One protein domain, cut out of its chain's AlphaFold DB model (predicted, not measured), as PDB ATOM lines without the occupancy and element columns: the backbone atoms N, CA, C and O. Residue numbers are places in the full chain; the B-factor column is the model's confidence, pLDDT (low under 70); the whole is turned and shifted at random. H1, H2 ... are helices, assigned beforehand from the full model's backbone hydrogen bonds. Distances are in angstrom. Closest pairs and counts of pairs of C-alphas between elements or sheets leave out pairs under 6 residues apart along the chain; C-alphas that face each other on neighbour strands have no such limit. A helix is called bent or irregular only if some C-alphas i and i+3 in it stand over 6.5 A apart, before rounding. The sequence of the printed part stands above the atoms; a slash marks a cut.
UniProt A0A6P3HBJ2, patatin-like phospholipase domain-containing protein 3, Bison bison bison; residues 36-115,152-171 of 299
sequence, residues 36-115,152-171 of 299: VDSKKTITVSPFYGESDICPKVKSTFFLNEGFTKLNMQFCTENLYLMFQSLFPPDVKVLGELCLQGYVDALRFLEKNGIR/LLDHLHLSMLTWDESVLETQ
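Overview. This is residues 36 to 115 and 152 to 171 of the 299 residues of the protein "patatin-like phospholipase domain-containing protein 3" of Bison bison bison (UniProt A0A6P3HBJ2). One long helix, H2, stands like a post between two parts: on one side a wide, looping stretch, residues 36 to 75, together with the shorter helix H1, and on the other side helix H3, which lies crosswise to the post. The setting is loose, with no helix touching another; residues 161 to 171, nearly all of them in H3, stick out, as do residues 86 to 92 around the turn from H1 to H2. The printed part has 100 residues with three named helices, in the order H1, H2, H3, and no named strand; the class is all helix, with 51 of the printed residues in the helices. It is only just loose, close to compact, with a radius of gyration of the C-alphas of 15.5 A, and the C-alphas span 43 by 36 by 29 A.

Arrangement. The printed part begins with residues 36 to 75, a stretch of 40 residues with no named element, whose C-alphas lie 4 to 22 A from the mean of the C-alphas. H1, residues 76 to 86, follows it. H2, residues 91 to 111, comes after a tight link of 4 residues. H1 and H2 are near each other, with 5 pairs of C-alphas within 10 A but no pair within 8 A. H3, residues 152 to 170, comes after the cut. H2 and H3 are near each other, with 9 pairs of C-alphas within 10 A; their closest C-alphas are 8.1 A apart. H1 and H3 are apart, with no pair of C-alphas within 8 A. No two of the helices form a hairpin. In H1 and H2 every O i to N i+4 pair is within hydrogen-bond range, and in H3 12 of 15 such pairs are. H3 has a kink of 34 degrees near residue 163; it is neither bent nor irregular, but only just: C-alphas 162 and 165 are 6.1 A apart.

Along the chain. The first printed C-alpha, that of Val 36, is at (-41.794, -13.334, -7.627). Further along the looping stretch, x goes from -26.473 at C-alpha 55 to -47.578 at C-alpha 67 and is -34.995 at C-alpha 75. H1 runs from Thr 76 to Leu 86, 11 residues and 15.4 A from first to last C-alpha. H2 runs from Val 91, with its C-alpha at (-18.860, -3.314, -29.926), to Lys 111, with its C-alpha at (-22.707, -8.322, -0.366). It is the longest helix by residues, with 21, and measures 30.2 A; its direction is mostly along z. H3 runs from Leu 152 to Thr 170, 19 residues and 26.1 A, and its largest change is in y, from -3.614 at C-alpha 152 to -25.151 at C-alpha 170.

Size, cuts and confidence. The two C-alphas farthest apart are those of Leu 63 and Glu 169, at 43.3 A, and the first and last printed C-alphas, those of Val 36 and Gln 171, are 28.6 A apart. Residues 116 to 151 are not printed, and the gap from C-alpha 115 to C-alpha 152 is 16.8 A; the link from H2 to H3 runs across this cut. Without the stretches that stand free, residues 86 to 92 and 161 to 171, the body has 82 residues and spans 41 by 33 by 22 A. The mean pLDDT of the printed part is 70.6. Confidence is under 70 in 41 residues: residue 36, residues 57 to 75, residue 115 and residues 152 to 171. The mean pLDDT is 80 for H1, 85 for H2 and 54 for H3.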
ATOM      1  N   VAL A  36     -42.895 -13.799  -8.484       69.56
ATOM      2  CA  VAL A  36     -41.794 -13.334  -7.627       69.56
ATOM      3  C   VAL A  36     -41.953 -13.940  -6.241       69.56
ATOM      4  O   VAL A  36     -42.892 -13.605  -5.524       69.56
ATOM      5  N   ASP A  37     -41.013 -14.798  -5.844       78.69
ATOM      6  CA  ASP A  37     -40.799 -15.142  -4.436       78.69
ATOM      7  C   ASP A  37     -39.604 -14.334  -3.926       78.69
ATOM      8  O   ASP A  37     -38.454 -14.706  -4.171       78.69
ATOM      9  N   SER A  38     -39.873 -13.235  -3.217       70.38
ATOM     10  CA  SER A  38     -38.855 -12.298  -2.720       70.38
ATOM     11  C   SER A  38     -37.793 -12.940  -1.820       70.38
ATOM     12  O   SER A  38     -36.766 -12.324  -1.571       70.38
ATOM     13  N   LYS A  39     -38.017 -14.158  -1.303       76.62
ATOM     14  CA  LYS A  39     -37.047 -14.859  -0.445       76.62
ATOM     15  C   LYS A  39     -36.114 -15.804  -1.201       76.62
ATOM     16  O   LYS A  39     -35.111 -16.225  -0.637       76.62
ATOM     17  N   LYS A  40     -36.460 -16.195  -2.431       80.75
ATOM     18  CA  LYS A  40     -35.727 -17.218  -3.208       80.75
ATOM     19  C   LYS A  40     -35.361 -16.782  -4.619       80.75
ATOM     20  O   LYS A  40     -34.645 -17.502  -5.308       80.75
ATOM     21  N   THR A  41     -35.877 -15.644  -5.062       85.44
ATOM     22  CA  THR A  41     -35.693 -15.147  -6.423       85.44
ATOM     23  C   THR A  41     -34.658 -14.039  -6.397       85.44
ATOM     24  O   THR A  41     -34.887 -13.019  -5.758       85.44
ATOM     25  N   ILE A  42     -33.543 -14.239  -7.098       87.88
ATOM     26  CA  ILE A  42     -32.573 -13.175  -7.370       87.88
ATOM     27  C   ILE A  42     -33.035 -12.457  -8.635       87.88
ATOM     28  O   ILE A  42     -33.233 -13.089  -9.674       87.88
ATOM     29  N   THR A  43     -33.219 -11.145  -8.547       86.88
ATOM     30  CA  THR A  43     -33.650 -10.307  -9.667       86.88
ATOM     31  C   THR A  43     -32.456  -9.668 -10.366       86.88
ATOM     32  O   THR A  43     -31.593  -9.056  -9.738       86.88
ATOM     33  N   VAL A  44     -32.411  -9.798 -11.689       88.38
ATOM     34  CA  VAL A  44     -31.341  -9.239 -12.522       88.38
ATOM     35  C   VAL A  44     -31.964  -8.299 -13.539       88.38
ATOM     36  O   VAL A  44     -32.892  -8.687 -14.246       88.38
ATOM     37  N   SER A  45     -31.463  -7.068 -13.606       85.75
ATOM     38  CA  SER A  45     -31.929  -6.056 -14.548       85.75
ATOM     39  C   SER A  45     -30.739  -5.339 -15.185       85.75
ATOM     40  O   SER A  45     -29.861  -4.870 -14.459       85.75
ATOM     41  N   PRO A  46     -30.713  -5.192 -16.524       84.81
ATOM     42  CA  PRO A  46     -29.729  -4.343 -17.191       84.81
ATOM     43  C   PRO A  46     -30.024  -2.848 -16.985       84.81
ATOM     44  O   PRO A  46     -29.178  -2.014 -17.283       84.81
ATOM     45  N   PHE A  47     -31.214  -2.505 -16.484       84.88
ATOM     46  CA  PHE A  47     -31.662  -1.141 -16.213       84.88
ATOM     47  C   PHE A  47     -31.441  -0.769 -14.747       84.88
ATOM     48  O   PHE A  47     -31.581  -1.614 -13.858       84.88
ATOM     49  N   TYR A  48     -31.178   0.510 -14.495       83.06
ATOM     50  CA  TYR A  48     -31.150   1.097 -13.162       83.06
ATOM     51  C   TYR A  48     -32.487   0.881 -12.446       83.06
ATOM     52  O   TYR A  48     -33.562   1.120 -13.003       83.06
ATOM     53  N   GLY A  49     -32.418   0.453 -11.190       78.38
ATOM     54  CA  GLY A  49     -33.606   0.232 -10.380       78.38
ATOM     55  C   GLY A  49     -33.321  -0.488  -9.069       78.38
ATOM     56  O   GLY A  49     -32.219  -0.436  -8.511       78.38
ATOM     57  N   GLU A  50     -34.352  -1.171  -8.578       76.62
ATOM     58  CA  GLU A  50     -34.353  -1.851  -7.277       76.62
ATOM     59  C   GLU A  50     -34.017  -3.343  -7.361       76.62
ATOM     60  O   GLU A  50     -34.085  -4.040  -6.354       76.62
ATOM     61  N   SER A  51     -33.634  -3.846  -8.537       83.06
ATOM     62  CA  SER A  51     -33.203  -5.235  -8.675       83.06
ATOM     63  C   SER A  51     -31.949  -5.529  -7.846       83.06
ATOM     64  O   SER A  51     -31.128  -4.643  -7.557       83.06
ATOM     65  N   ASP A  52     -31.805  -6.801  -7.479       85.94
ATOM     66  CA  ASP A  52     -30.689  -7.312  -6.686       85.94
ATOM     67  C   ASP A  52     -29.354  -7.111  -7.410       85.94
ATOM     68  O   ASP A  52     -28.383  -6.626  -6.820       85.94
ATOM     69  N   ILE A  53     -29.337  -7.428  -8.707       89.62
ATOM     70  CA  ILE A  53     -28.224  -7.194  -9.627       89.62
ATOM     71  C   ILE A  53     -28.682  -6.183 -10.675       89.62
ATOM     72  O   ILE A  53     -29.459  -6.516 -11.571       89.62
ATOM     73  N   CYS A  54     -28.214  -4.944 -10.552       87.25
ATOM     74  CA  CYS A  54     -28.402  -3.905 -11.558       87.25
ATOM     75  C   CYS A  54     -27.396  -2.761 -11.371       87.25
ATOM     76  O   CYS A  54     -26.857  -2.596 -10.262       87.25
ATOM     77  N   PRO A  55     -27.238  -1.903 -12.394       85.75
ATOM     78  CA  PRO A  55     -26.473  -0.672 -12.270       85.75
ATOM     79  C   PRO A  55     -27.030   0.222 -11.151       85.75
ATOM     80  O   PRO A  55     -28.246   0.295 -10.934       85.75
ATOM     81  N   LYS A  56     -26.149   0.918 -10.417       78.50
ATOM     82  CA  LYS A  56     -26.516   1.835  -9.319       78.50
ATOM     83  C   LYS A  56     -26.042   3.262  -9.639       78.50
ATOM     84  O   LYS A  56     -24.866   3.458  -9.928       78.50
ATOM     85  N   VAL A  57     -26.938   4.255  -9.565       68.31
ATOM     86  CA  VAL A  57     -26.617   5.697  -9.718       68.31
ATOM     87  C   VAL A  57     -26.649   6.442  -8.381       68.31
ATOM     88  O   VAL A  57     -27.323   6.023  -7.443       68.31
ATOM     89  N   LYS A  58     -25.922   7.570  -8.312       54.72
ATOM     90  CA  LYS A  58     -25.822   8.461  -7.136       54.72
ATOM     91  C   LYS A  58     -26.972   9.480  -6.997       54.72
ATOM     92  O   LYS A  58     -27.048  10.137  -5.966       54.72
ATOM     93  N   SER A  59     -27.866   9.618  -7.977       49.03
ATOM     94  CA  SER A  59     -29.030  10.518  -7.891       49.03
ATOM     95  C   SER A  59     -30.089  10.147  -8.928       49.03
ATOM     96  O   SER A  59     -29.752   9.927 -10.087       49.03
ATOM     97  N   THR A  60     -31.356  10.107  -8.527       49.91
ATOM     98  CA  THR A  60     -32.483   9.612  -9.331       49.91
ATOM     99  C   THR A  60     -33.609  10.645  -9.360       49.91
ATOM    100  O   THR A  60     -34.116  11.049  -8.315       49.91
ATOM    101  N   PHE A  61     -34.018  11.069 -10.559       45.03
ATOM    102  CA  PHE A  61     -35.329  11.684 -10.778       45.03
ATOM    103  C   PHE A  61     -36.321  10.549 -11.041       45.03
ATOM    104  O   PHE A  61     -36.112   9.737 -11.941       45.03
ATOM    105  N   PHE A  62     -37.347  10.449 -10.199       47.34
ATOM    106  CA  PHE A  62     -38.256   9.310 -10.167       47.34
ATOM    107  C   PHE A  62     -39.562   9.644 -10.886       47.34
ATOM    108  O   PHE A  62     -40.305  10.516 -10.440       47.34
ATOM    109  N   LEU A  63     -39.881   8.900 -11.941       42.47
ATOM    110  CA  LEU A  63     -41.245   8.783 -12.448       42.47
ATOM    111  C   LEU A  63     -41.632   7.306 -12.409       42.47
ATOM    112  O   LEU A  63     -41.078   6.479 -13.134       42.47
ATOM    113  N   ASN A  64     -42.544   6.978 -11.493       45.31
ATOM    114  CA  ASN A  64     -43.086   5.638 -11.318       45.31
ATOM    115  C   ASN A  64     -44.496   5.603 -11.914       45.31
ATOM    116  O   ASN A  64     -45.478   5.787 -11.200       45.31
ATOM    117  N   GLU A  65     -44.597   5.417 -13.228       43.84
ATOM    118  CA  GLU A  65     -45.881   5.214 -13.904       43.84
ATOM    119  C   GLU A  65     -45.861   3.875 -14.640       43.84
ATOM    120  O   GLU A  65     -45.247   3.702 -15.691       43.84
ATOM    121  N   GLY A  66     -46.503   2.885 -14.015       48.50
ATOM    122  CA  GLY A  66     -46.567   1.511 -14.488       48.50
ATOM    123  C   GLY A  66     -47.473   1.370 -15.704       48.50
ATOM    124  O   GLY A  66     -48.694   1.332 -15.570       48.50
ATOM    125  N   PHE A  67     -46.869   1.229 -16.882       38.00
ATOM    126  CA  PHE A  67     -47.578   0.778 -18.083       38.00
ATOM    127  C   PHE A  67     -47.423  -0.733 -18.339       38.00
ATOM    128  O   PHE A  67     -48.192  -1.314 -19.097       38.00
ATOM    129  N   THR A  68     -46.491  -1.398 -17.652       45.16
ATOM    130  CA  THR A  68     -46.259  -2.851 -17.692       45.16
ATOM    131  C   THR A  68     -45.709  -3.305 -16.333       45.16
ATOM    132  O   THR A  68     -45.180  -2.493 -15.579       45.16
ATOM    133  N   LYS A  69     -45.770  -4.602 -15.989       50.50
ATOM    134  CA  LYS A  69     -45.049  -5.153 -14.814       50.50
ATOM    135  C   LYS A  69     -43.518  -5.161 -15.004       50.50
ATOM    136  O   LYS A  69     -42.803  -5.917 -14.349       50.50
ATOM    137  N   LEU A  70     -42.997  -4.346 -15.915       53.25
ATOM    138  CA  LEU A  70     -41.595  -3.985 -15.920       53.25
ATOM    139  C   LEU A  70     -41.368  -3.075 -14.715       53.25
ATOM    140  O   LEU A  70     -41.839  -1.942 -14.696       53.25
ATOM    141  N   ASN A  71     -40.631  -3.550 -13.713       53.66
ATOM    142  CA  ASN A  71     -40.101  -2.678 -12.664       53.66
ATOM    143  C   ASN A  71     -38.935  -1.845 -13.227       53.66
ATOM    144  O   ASN A  71     -37.790  -1.986 -12.806       53.66
ATOM    145  N   MET A  72     -39.210  -1.057 -14.264       57.84
ATOM    146  CA  MET A  72     -38.240  -0.210 -14.935       57.84
ATOM    147  C   MET A  72     -38.594   1.241 -14.640       57.84
ATOM    148  O   MET A  72     -39.667   1.720 -14.993       57.84
ATOM    149  N   GLN A  73     -37.683   1.935 -13.968       62.75
ATOM    150  CA  GLN A  73     -37.873   3.336 -13.611       62.75
ATOM    151  C   GLN A  73     -37.640   4.208 -14.849       62.75
ATOM    152  O   GLN A  73     -36.639   4.031 -15.550       62.75
ATOM    153  N   PHE A  74     -38.535   5.154 -15.136       63.50
ATOM    154  CA  PHE A  74     -38.364   6.078 -16.257       63.50
ATOM    155  C   PHE A  74     -37.341   7.164 -15.896       63.50
ATOM    156  O   PHE A  74     -37.696   8.219 -15.374       63.50
ATOM    157  N   CYS A  75     -36.063   6.906 -16.181       69.12
ATOM    158  CA  CYS A  75     -34.995   7.908 -16.170       69.12
ATOM    159  C   CYS A  75     -34.283   7.962 -17.529       69.12
ATOM    160  O   CYS A  75     -34.359   7.017 -18.321       69.12
ATOM    161  N   THR A  76     -33.600   9.071 -17.822       73.12
ATOM    162  CA  THR A  76     -32.906   9.285 -19.104       73.12
ATOM    163  C   THR A  76     -31.855   8.206 -19.366       73.12
ATOM    164  O   THR A  76     -31.712   7.742 -20.494       73.12
ATOM    165  N   GLU A  77     -31.170   7.748 -18.323       80.56
ATOM    166  CA  GLU A  77     -30.179   6.678 -18.385       80.56
ATOM    167  C   GLU A  77     -30.828   5.335 -18.735       80.56
ATOM    168  O   GLU A  77     -30.326   4.595 -19.577       80.56
ATOM    169  N   ASN A  78     -31.986   5.036 -18.147       81.44
ATOM    170  CA  ASN A  78     -32.756   3.836 -18.463       81.44
ATOM    171  C   ASN A  78     -33.351   3.877 -19.866       81.44
ATOM    172  O   ASN A  78     -33.377   2.856 -20.548       81.44
ATOM    173  N   LEU A  79     -33.782   5.051 -20.327       79.81
ATOM    174  CA  LEU A  79     -34.221   5.242 -21.702       79.81
ATOM    175  C   LEU A  79     -33.058   5.015 -22.679       79.81
ATOM    176  O   LEU A  79     -33.222   4.319 -23.678       79.81
ATOM    177  N   TYR A  80     -31.866   5.527 -22.365       81.88
ATOM    178  CA  TYR A  80     -30.649   5.281 -23.141       81.88
ATOM    179  C   TYR A  80     -30.286   3.788 -23.201       81.88
ATOM    180  O   TYR A  80     -29.973   3.270 -24.274       81.88
ATOM    181  N   LEU A  81     -30.378   3.069 -22.081       84.00
ATOM    182  CA  LEU A  81     -30.163   1.618 -22.033       84.00
ATOM    183  C   LEU A  81     -31.245   0.840 -22.796       84.00
ATOM    184  O   LEU A  81     -30.940  -0.158 -23.449       84.00
ATOM    185  N   MET A  82     -32.499   1.299 -22.768       80.50
ATOM    186  CA  MET A  82     -33.587   0.702 -23.548       80.50
ATOM    187  C   MET A  82     -33.315   0.849 -25.039       80.50
ATOM    188  O   MET A  82     -33.379  -0.136 -25.768       80.50
ATOM    189  N   PHE A  83     -32.935   2.049 -25.486       79.88
ATOM    190  CA  PHE A  83     -32.565   2.274 -26.879       79.88
ATOM    191  C   PHE A  83     -31.402   1.384 -27.315       79.88
ATOM    192  O   PHE A  83     -31.487   0.781 -28.378       79.88
ATOM    193  N   GLN A  84     -30.367   1.229 -26.488       80.81
ATOM    194  CA  GLN A  84     -29.245   0.334 -26.790       80.81
ATOM    195  C   GLN A  84     -29.618  -1.153 -26.790       80.81
ATOM    196  O   GLN A  84     -29.005  -1.942 -27.505       80.81
ATOM    197  N   SER A  85     -30.625  -1.543 -26.009       81.06
ATOM    198  CA  SER A  85     -31.137  -2.918 -26.001       81.06
ATOM    199  C   SER A  85     -31.910  -3.243 -27.282       81.06
ATOM    200  O   SER A  85     -31.903  -4.380 -27.743       81.06
ATOM    201  N   LEU A  86     -32.573  -2.239 -27.862       77.88
ATOM    202  CA  LEU A  86     -33.323  -2.363 -29.112       77.88
ATOM    203  C   LEU A  86     -32.431  -2.210 -30.349       77.88
ATOM    204  O   LEU A  86     -32.640  -2.883 -31.359       77.88
ATOM    205  N   PHE A  87     -31.443  -1.324 -30.260       79.00
ATOM    206  CA  PHE A  87     -30.510  -0.989 -31.324       79.00
ATOM    207  C   PHE A  87     -29.088  -1.165 -30.791       79.00
ATOM    208  O   PHE A  87     -28.582  -0.266 -30.115       79.00
ATOM    209  N   PRO A  88     -28.451  -2.319 -31.056       73.31
ATOM    210  CA  PRO A  88     -27.155  -2.629 -30.475       73.31
ATOM    211  C   PRO A  88     -26.124  -1.550 -30.849       73.31
ATOM    212  O   PRO A  88     -25.997  -1.215 -32.032       73.31
ATOM    213  N   PRO A  89     -25.409  -0.983 -29.861       76.12
ATOM    214  CA  PRO A  89     -24.399   0.046 -30.085       76.12
ATOM    215  C   PRO A  89     -23.099  -0.562 -30.643       76.12
ATOM    216  O   PRO A  89     -23.005  -1.769 -30.878       76.12
ATOM    217  N   ASP A  90     -22.073   0.273 -30.841       75.94
ATOM    218  CA  ASP A  90     -20.736  -0.204 -31.216       75.94
ATOM    219  C   ASP A  90     -20.210  -1.242 -30.208       75.94
ATOM    220  O   ASP A  90     -20.499  -1.182 -29.009       75.94
ATOM    221  N   VAL A  91     -19.385  -2.171 -30.694       75.88
ATOM    222  CA  VAL A  91     -18.860  -3.314 -29.926       75.88
ATOM    223  C   VAL A  91     -18.155  -2.855 -28.648       75.88
ATOM    224  O   VAL A  91     -18.226  -3.530 -27.625       75.88
ATOM    225  N   LYS A  92     -17.513  -1.682 -28.683       74.31
ATOM    226  CA  LYS A  92     -16.860  -1.079 -27.515       74.31
ATOM    227  C   LYS A  92     -17.852  -0.750 -26.401       74.31
ATOM    228  O   LYS A  92     -17.653  -1.172 -25.269       74.31
ATOM    229  N   VAL A  93     -18.939  -0.059 -26.743       78.31
ATOM    230  CA  VAL A  93     -19.991   0.333 -25.792       78.31
ATOM    231  C   VAL A  93     -20.697  -0.908 -25.249       78.31
ATOM    232  O   VAL A  93     -20.961  -1.010 -24.055       78.31
ATOM    233  N   LEU A  94     -20.943  -1.899 -26.109       79.62
ATOM    234  CA  LEU A  94     -21.508  -3.177 -25.680       79.62
ATOM    235  C   LEU A  94     -20.585  -3.913 -24.690       79.62
ATOM    236  O   LEU A  94     -21.068  -4.493 -23.718       79.62
ATOM    237  N   GLY A  95     -19.268  -3.858 -24.910       78.06
ATOM    238  CA  GLY A  95     -18.265  -4.395 -23.991       78.06
ATOM    239  C   GLY A  95     -18.290  -3.708 -22.624       78.06
ATOM    240  O   GLY A  95     -18.289  -4.389 -21.600       78.06
ATOM    241  N   GLU A  96     -18.402  -2.379 -22.595       82.12
ATOM    242  CA  GLU A  96     -18.534  -1.605 -21.352       82.12
ATOM    243  C   GLU A  96     -19.805  -1.977 -20.573       82.12
ATOM    244  O   GLU A  96     -19.749  -2.185 -19.359       82.12
ATOM    245  N   LEU A  97     -20.943  -2.130 -21.260       84.88
ATOM    246  CA  LEU A  97     -22.195  -2.575 -20.639       84.88
ATOM    247  C   LEU A  97     -22.089  -3.994 -20.066       84.88
ATOM    248  O   LEU A  97     -22.575  -4.261 -18.965       84.88
ATOM    249  N   CYS A  98     -21.441  -4.905 -20.796       84.88
ATOM    250  CA  CYS A  98     -21.222  -6.277 -20.344       84.88
ATOM    251  C   CYS A  98     -20.350  -6.316 -19.085       84.88
ATOM    252  O   CYS A  98     -20.696  -6.975 -18.100       84.88
ATOM    253  N   LEU A  99     -19.258  -5.551 -19.091       84.12
ATOM    254  CA  LEU A  99     -18.382  -5.419 -17.940       84.12
ATOM    255  C   LEU A  99     -19.121  -4.837 -16.733       84.12
ATOM    256  O   LEU A  99     -18.965  -5.340 -15.622       84.12
ATOM    257  N   GLN A 100     -19.946  -3.810 -16.939       86.25
ATOM    258  CA  GLN A 100     -20.742  -3.236 -15.861       86.25
ATOM    259  C   GLN A 100     -21.662  -4.291 -15.232       86.25
ATOM    260  O   GLN A 100     -21.662  -4.455 -14.013       86.25
ATOM    261  N   GLY A 101     -22.377  -5.073 -16.049       89.94
ATOM    262  CA  GLY A 101     -23.232  -6.157 -15.554       89.94
ATOM    263  C   GLY A 101     -22.458  -7.215 -14.759       89.94
ATOM    264  O   GLY A 101     -22.941  -7.712 -13.741       89.94
ATOM    265  N   TYR A 102     -21.224  -7.515 -15.170       86.19
ATOM    266  CA  TYR A 102     -20.330  -8.397 -14.426       86.19
ATOM    267  C   TYR A 102     -19.930  -7.808 -13.062       86.19
ATOM    268  O   TYR A 102     -20.010  -8.495 -12.042       86.19
ATOM    269  N   VAL A 103     -19.540  -6.530 -13.016       86.81
ATOM    270  CA  VAL A 103     -19.186  -5.840 -11.764       86.81
ATOM    271  C   VAL A 103     -20.389  -5.770 -10.822       86.81
ATOM    272  O   VAL A 103     -20.245  -5.972  -9.614       86.81
ATOM    273  N   ASP A 104     -21.587  -5.533 -11.353       89.88
ATOM    274  CA  ASP A 104     -22.823  -5.516 -10.574       89.88
ATOM    275  C   ASP A 104     -23.136  -6.894  -9.973       89.88
ATOM    276  O   ASP A 104     -23.510  -6.985  -8.799       89.88
ATOM    277  N   ALA A 105     -22.916  -7.969 -10.734       90.56
ATOM    278  CA  ALA A 105     -23.061  -9.335 -10.241       90.56
ATOM    279  C   ALA A 105     -22.028  -9.661  -9.153       90.56
ATOM    280  O   ALA A 105     -22.389 -10.205  -8.108       90.56
ATOM    281  N   LEU A 106     -20.759  -9.278  -9.340       86.56
ATOM    282  CA  LEU A 106     -19.728  -9.441  -8.311       86.56
ATOM    283  C   LEU A 106     -20.087  -8.704  -7.023       86.56
ATOM    284  O   LEU A 106     -19.990  -9.284  -5.942       86.56
ATOM    285  N   ARG A 107     -20.545  -7.455  -7.128       87.50
ATOM    286  CA  ARG A 107     -20.963  -6.653  -5.974       87.50
ATOM    287  C   ARG A 107     -22.099  -7.330  -5.210       87.50
ATOM    288  O   ARG A 107     -22.105  -7.329  -3.980       87.50
ATOM    289  N   PHE A 108     -23.057  -7.919  -5.925       90.25
ATOM    290  CA  PHE A 108     -24.124  -8.700  -5.308       90.25
ATOM    291  C   PHE A 108     -23.578  -9.938  -4.584       90.25
ATOM    292  O   PHE A 108     -23.948 -10.178  -3.434       90.25
ATOM    293  N   LEU A 109     -22.672 -10.699  -5.201       89.25
ATOM    294  CA  LEU A 109     -22.071 -11.884  -4.574       89.25
ATOM    295  C   LEU A 109     -21.255 -11.532  -3.323       89.25
ATOM    296  O   LEU A 109     -21.359 -12.228  -2.314       89.25
ATOM    297  N   GLU A 110     -20.486 -10.442  -3.365       85.75
ATOM    298  CA  GLU A 110     -19.731  -9.916  -2.222       85.75
ATOM    299  C   GLU A 110     -20.657  -9.516  -1.071       85.75
ATOM    300  O   GLU A 110     -20.444  -9.936   0.065       85.75
ATOM    301  N   LYS A 111     -21.723  -8.760  -1.366       86.38
ATOM    302  CA  LYS A 111     -22.707  -8.322  -0.366       86.38
ATOM    303  C   LYS A 111     -23.400  -9.496   0.331       86.38
ATOM    304  O   LYS A 111     -23.768  -9.374   1.495       86.38
ATOM    305  N   ASN A 112     -23.585 -10.612  -0.372       85.62
ATOM    306  CA  ASN A 112     -24.238 -11.809   0.158       85.62
ATOM    307  C   ASN A 112     -23.254 -12.864   0.700       85.62
ATOM    308  O   ASN A 112     -23.695 -13.930   1.119       85.62
ATOM    309  N   GLY A 113     -21.941 -12.600   0.691       79.25
ATOM    310  CA  GLY A 113     -20.933 -13.528   1.217       79.25
ATOM    311  C   GLY A 113     -20.768 -14.827   0.413       79.25
ATOM    312  O   GLY A 113     -20.276 -15.812   0.945       79.25
ATOM    313  N   ILE A 114     -21.158 -14.854  -0.868       77.69
ATOM    314  CA  ILE A 114     -21.195 -16.076  -1.707       77.69
ATOM    315  C   ILE A 114     -19.829 -16.370  -2.371       77.69
ATOM    316  O   ILE A 114     -19.675 -17.319  -3.134       77.69
ATOM    317  N   ARG A 115     -18.791 -15.572  -2.091       60.16
ATOM    318  CA  ARG A 115     -17.452 -15.754  -2.686       60.16
ATOM    319  C   ARG A 115     -16.695 -16.992  -2.199       60.16
ATOM    320  O   ARG A 115     -15.718 -17.376  -2.836       60.16
ATOM    321  N   LEU A 152      -8.788  -2.627 -11.481       51.25
ATOM    322  CA  LEU A 152      -9.860  -3.614 -11.496       51.25
ATOM    323  C   LEU A 152     -10.312  -3.890 -12.936       51.25
ATOM    324  O   LEU A 152     -10.510  -5.044 -13.291       51.25
ATOM    325  N   LEU A 153     -10.387  -2.861 -13.786       50.47
ATOM    326  CA  LEU A 153     -10.665  -2.993 -15.216       50.47
ATOM    327  C   LEU A 153      -9.622  -3.868 -15.928       50.47
ATOM    328  O   LEU A 153     -10.007  -4.796 -16.631       50.47
ATOM    329  N   ASP A 154      -8.326  -3.648 -15.690       51.59
ATOM    330  CA  ASP A 154      -7.253  -4.440 -16.313       51.59
ATOM    331  C   ASP A 154      -7.255  -5.904 -15.841       51.59
ATOM    332  O   ASP A 154      -7.169  -6.832 -16.652       51.59
ATOM    333  N   HIS A 155      -7.429  -6.137 -14.534       55.16
ATOM    334  CA  HIS A 155      -7.574  -7.490 -13.992       55.16
ATOM    335  C   HIS A 155      -8.834  -8.192 -14.510       55.16
ATOM    336  O   HIS A 155      -8.802  -9.397 -14.779       55.16
ATOM    337  N   LEU A 156      -9.931  -7.454 -14.693       55.97
ATOM    338  CA  LEU A 156     -11.170  -8.000 -15.227       55.97
ATOM    339  C   LEU A 156     -11.093  -8.278 -16.718       55.97
ATOM    340  O   LEU A 156     -11.566  -9.333 -17.127       55.97
ATOM    341  N   HIS A 157     -10.442  -7.423 -17.504       54.41
ATOM    342  CA  HIS A 157     -10.161  -7.681 -18.915       54.41
ATOM    343  C   HIS A 157      -9.365  -8.982 -19.075       54.41
ATOM    344  O   HIS A 157      -9.747  -9.828 -19.877       54.41
ATOM    345  N   LEU A 158      -8.330  -9.198 -18.254       52.34
ATOM    346  CA  LEU A 158      -7.561 -10.450 -18.233       52.34
ATOM    347  C   LEU A 158      -8.402 -11.662 -17.787       52.34
ATOM    348  O   LEU A 158      -8.295 -12.741 -18.373       52.34
ATOM    349  N   SER A 159      -9.272 -11.504 -16.784       51.62
ATOM    350  CA  SER A 159     -10.160 -12.588 -16.329       51.62
ATOM    351  C   SER A 159     -11.300 -12.902 -17.312       51.62
ATOM    352  O   SER A 159     -11.699 -14.056 -17.451       51.62
ATOM    353  N   MET A 160     -11.801 -11.899 -18.040       50.03
ATOM    354  CA  MET A 160     -12.826 -12.069 -19.066       50.03
ATOM    355  C   MET A 160     -12.236 -12.733 -20.304       50.03
ATOM    356  O   MET A 160     -12.830 -13.682 -20.795       50.03
ATOM    357  N   LEU A 161     -11.041 -12.320 -20.747       50.97
ATOM    358  CA  LEU A 161     -10.311 -12.972 -21.845       50.97
ATOM    359  C   LEU A 161     -10.037 -14.458 -21.571       50.97
ATOM    360  O   LEU A 161     -10.040 -15.266 -22.493       50.97
ATOM    361  N   THR A 162      -9.817 -14.833 -20.309       43.84
ATOM    362  CA  THR A 162      -9.598 -16.237 -19.916       43.84
ATOM    363  C   THR A 162     -10.903 -17.032 -19.775       43.84
ATOM    364  O   THR A 162     -10.924 -18.231 -20.060       43.84
ATOM    365  N   TRP A 163     -12.013 -16.381 -19.409       47.66
ATOM    366  CA  TRP A 163     -13.361 -16.966 -19.464       47.66
ATOM    367  C   TRP A 163     -13.870 -17.165 -20.900       47.66
ATOM    368  O   TRP A 163     -14.578 -18.141 -21.159       47.66
ATOM    369  N   ASP A 164     -13.494 -16.269 -21.820       54.31
ATOM    370  CA  ASP A 164     -13.980 -16.212 -23.206       54.31
ATOM    371  C   ASP A 164     -13.676 -17.503 -23.982       54.31
ATOM    372  O   ASP A 164     -14.504 -17.984 -24.740       54.31
ATOM    373  N   GLU A 165     -12.541 -18.162 -23.745       53.75
ATOM    374  CA  GLU A 165     -12.233 -19.424 -24.434       53.75
ATOM    375  C   GLU A 165     -13.014 -20.608 -23.829       53.75
ATOM    376  O   GLU A 165     -13.758 -21.291 -24.529       53.75
ATOM    377  N   SER A 166     -12.926 -20.825 -22.514       58.66
ATOM    378  CA  SER A 166     -13.480 -22.029 -21.866       58.66
ATOM    379  C   SER A 166     -15.016 -22.066 -21.786       58.66
ATOM    380  O   SER A 166     -15.627 -23.132 -21.910       58.66
ATOM    381  N   VAL A 167     -15.676 -20.915 -21.617       60.56
ATOM    382  CA  VAL A 167     -17.144 -20.842 -21.540       60.56
ATOM    383  C   VAL A 167     -17.775 -20.904 -22.931       60.56
ATOM    384  O   VAL A 167     -18.790 -21.584 -23.091       60.56
ATOM    385  N   LEU A 168     -17.184 -20.267 -23.953       56.97
ATOM    386  CA  LEU A 168     -17.669 -20.417 -25.334       56.97
ATOM    387  C   LEU A 168     -17.490 -21.842 -25.861       56.97
ATOM    388  O   LEU A 168     -18.328 -22.285 -26.646       56.97
ATOM    389  N   GLU A 169     -16.443 -22.549 -25.431       56.31
ATOM    390  CA  GLU A 169     -16.240 -23.978 -25.712       56.31
ATOM    391  C   GLU A 169     -17.308 -24.851 -25.027       56.31
ATOM    392  O   GLU A 169     -17.758 -25.848 -25.592       56.31
ATOM    393  N   THR A 170     -17.764 -24.457 -23.830       61.81
ATOM    394  CA  THR A 170     -18.839 -25.151 -23.095       61.81
ATOM    395  C   THR A 170     -20.220 -24.906 -23.726       61.81
ATOM    396  O   THR A 170     -21.124 -25.740 -23.621       61.81
ATOM    397  N   GLN A 171     -20.409 -23.767 -24.399       59.69
ATOM    398  CA  GLN A 171     -21.622 -23.489 -25.167       59.69
ATOM    399  C   GLN A 171     -21.654 -24.290 -26.477       59.69
ATOM    400  O   GLN A 171     -20.629 -24.676 -27.028       59.69
TER     401      GLN A 171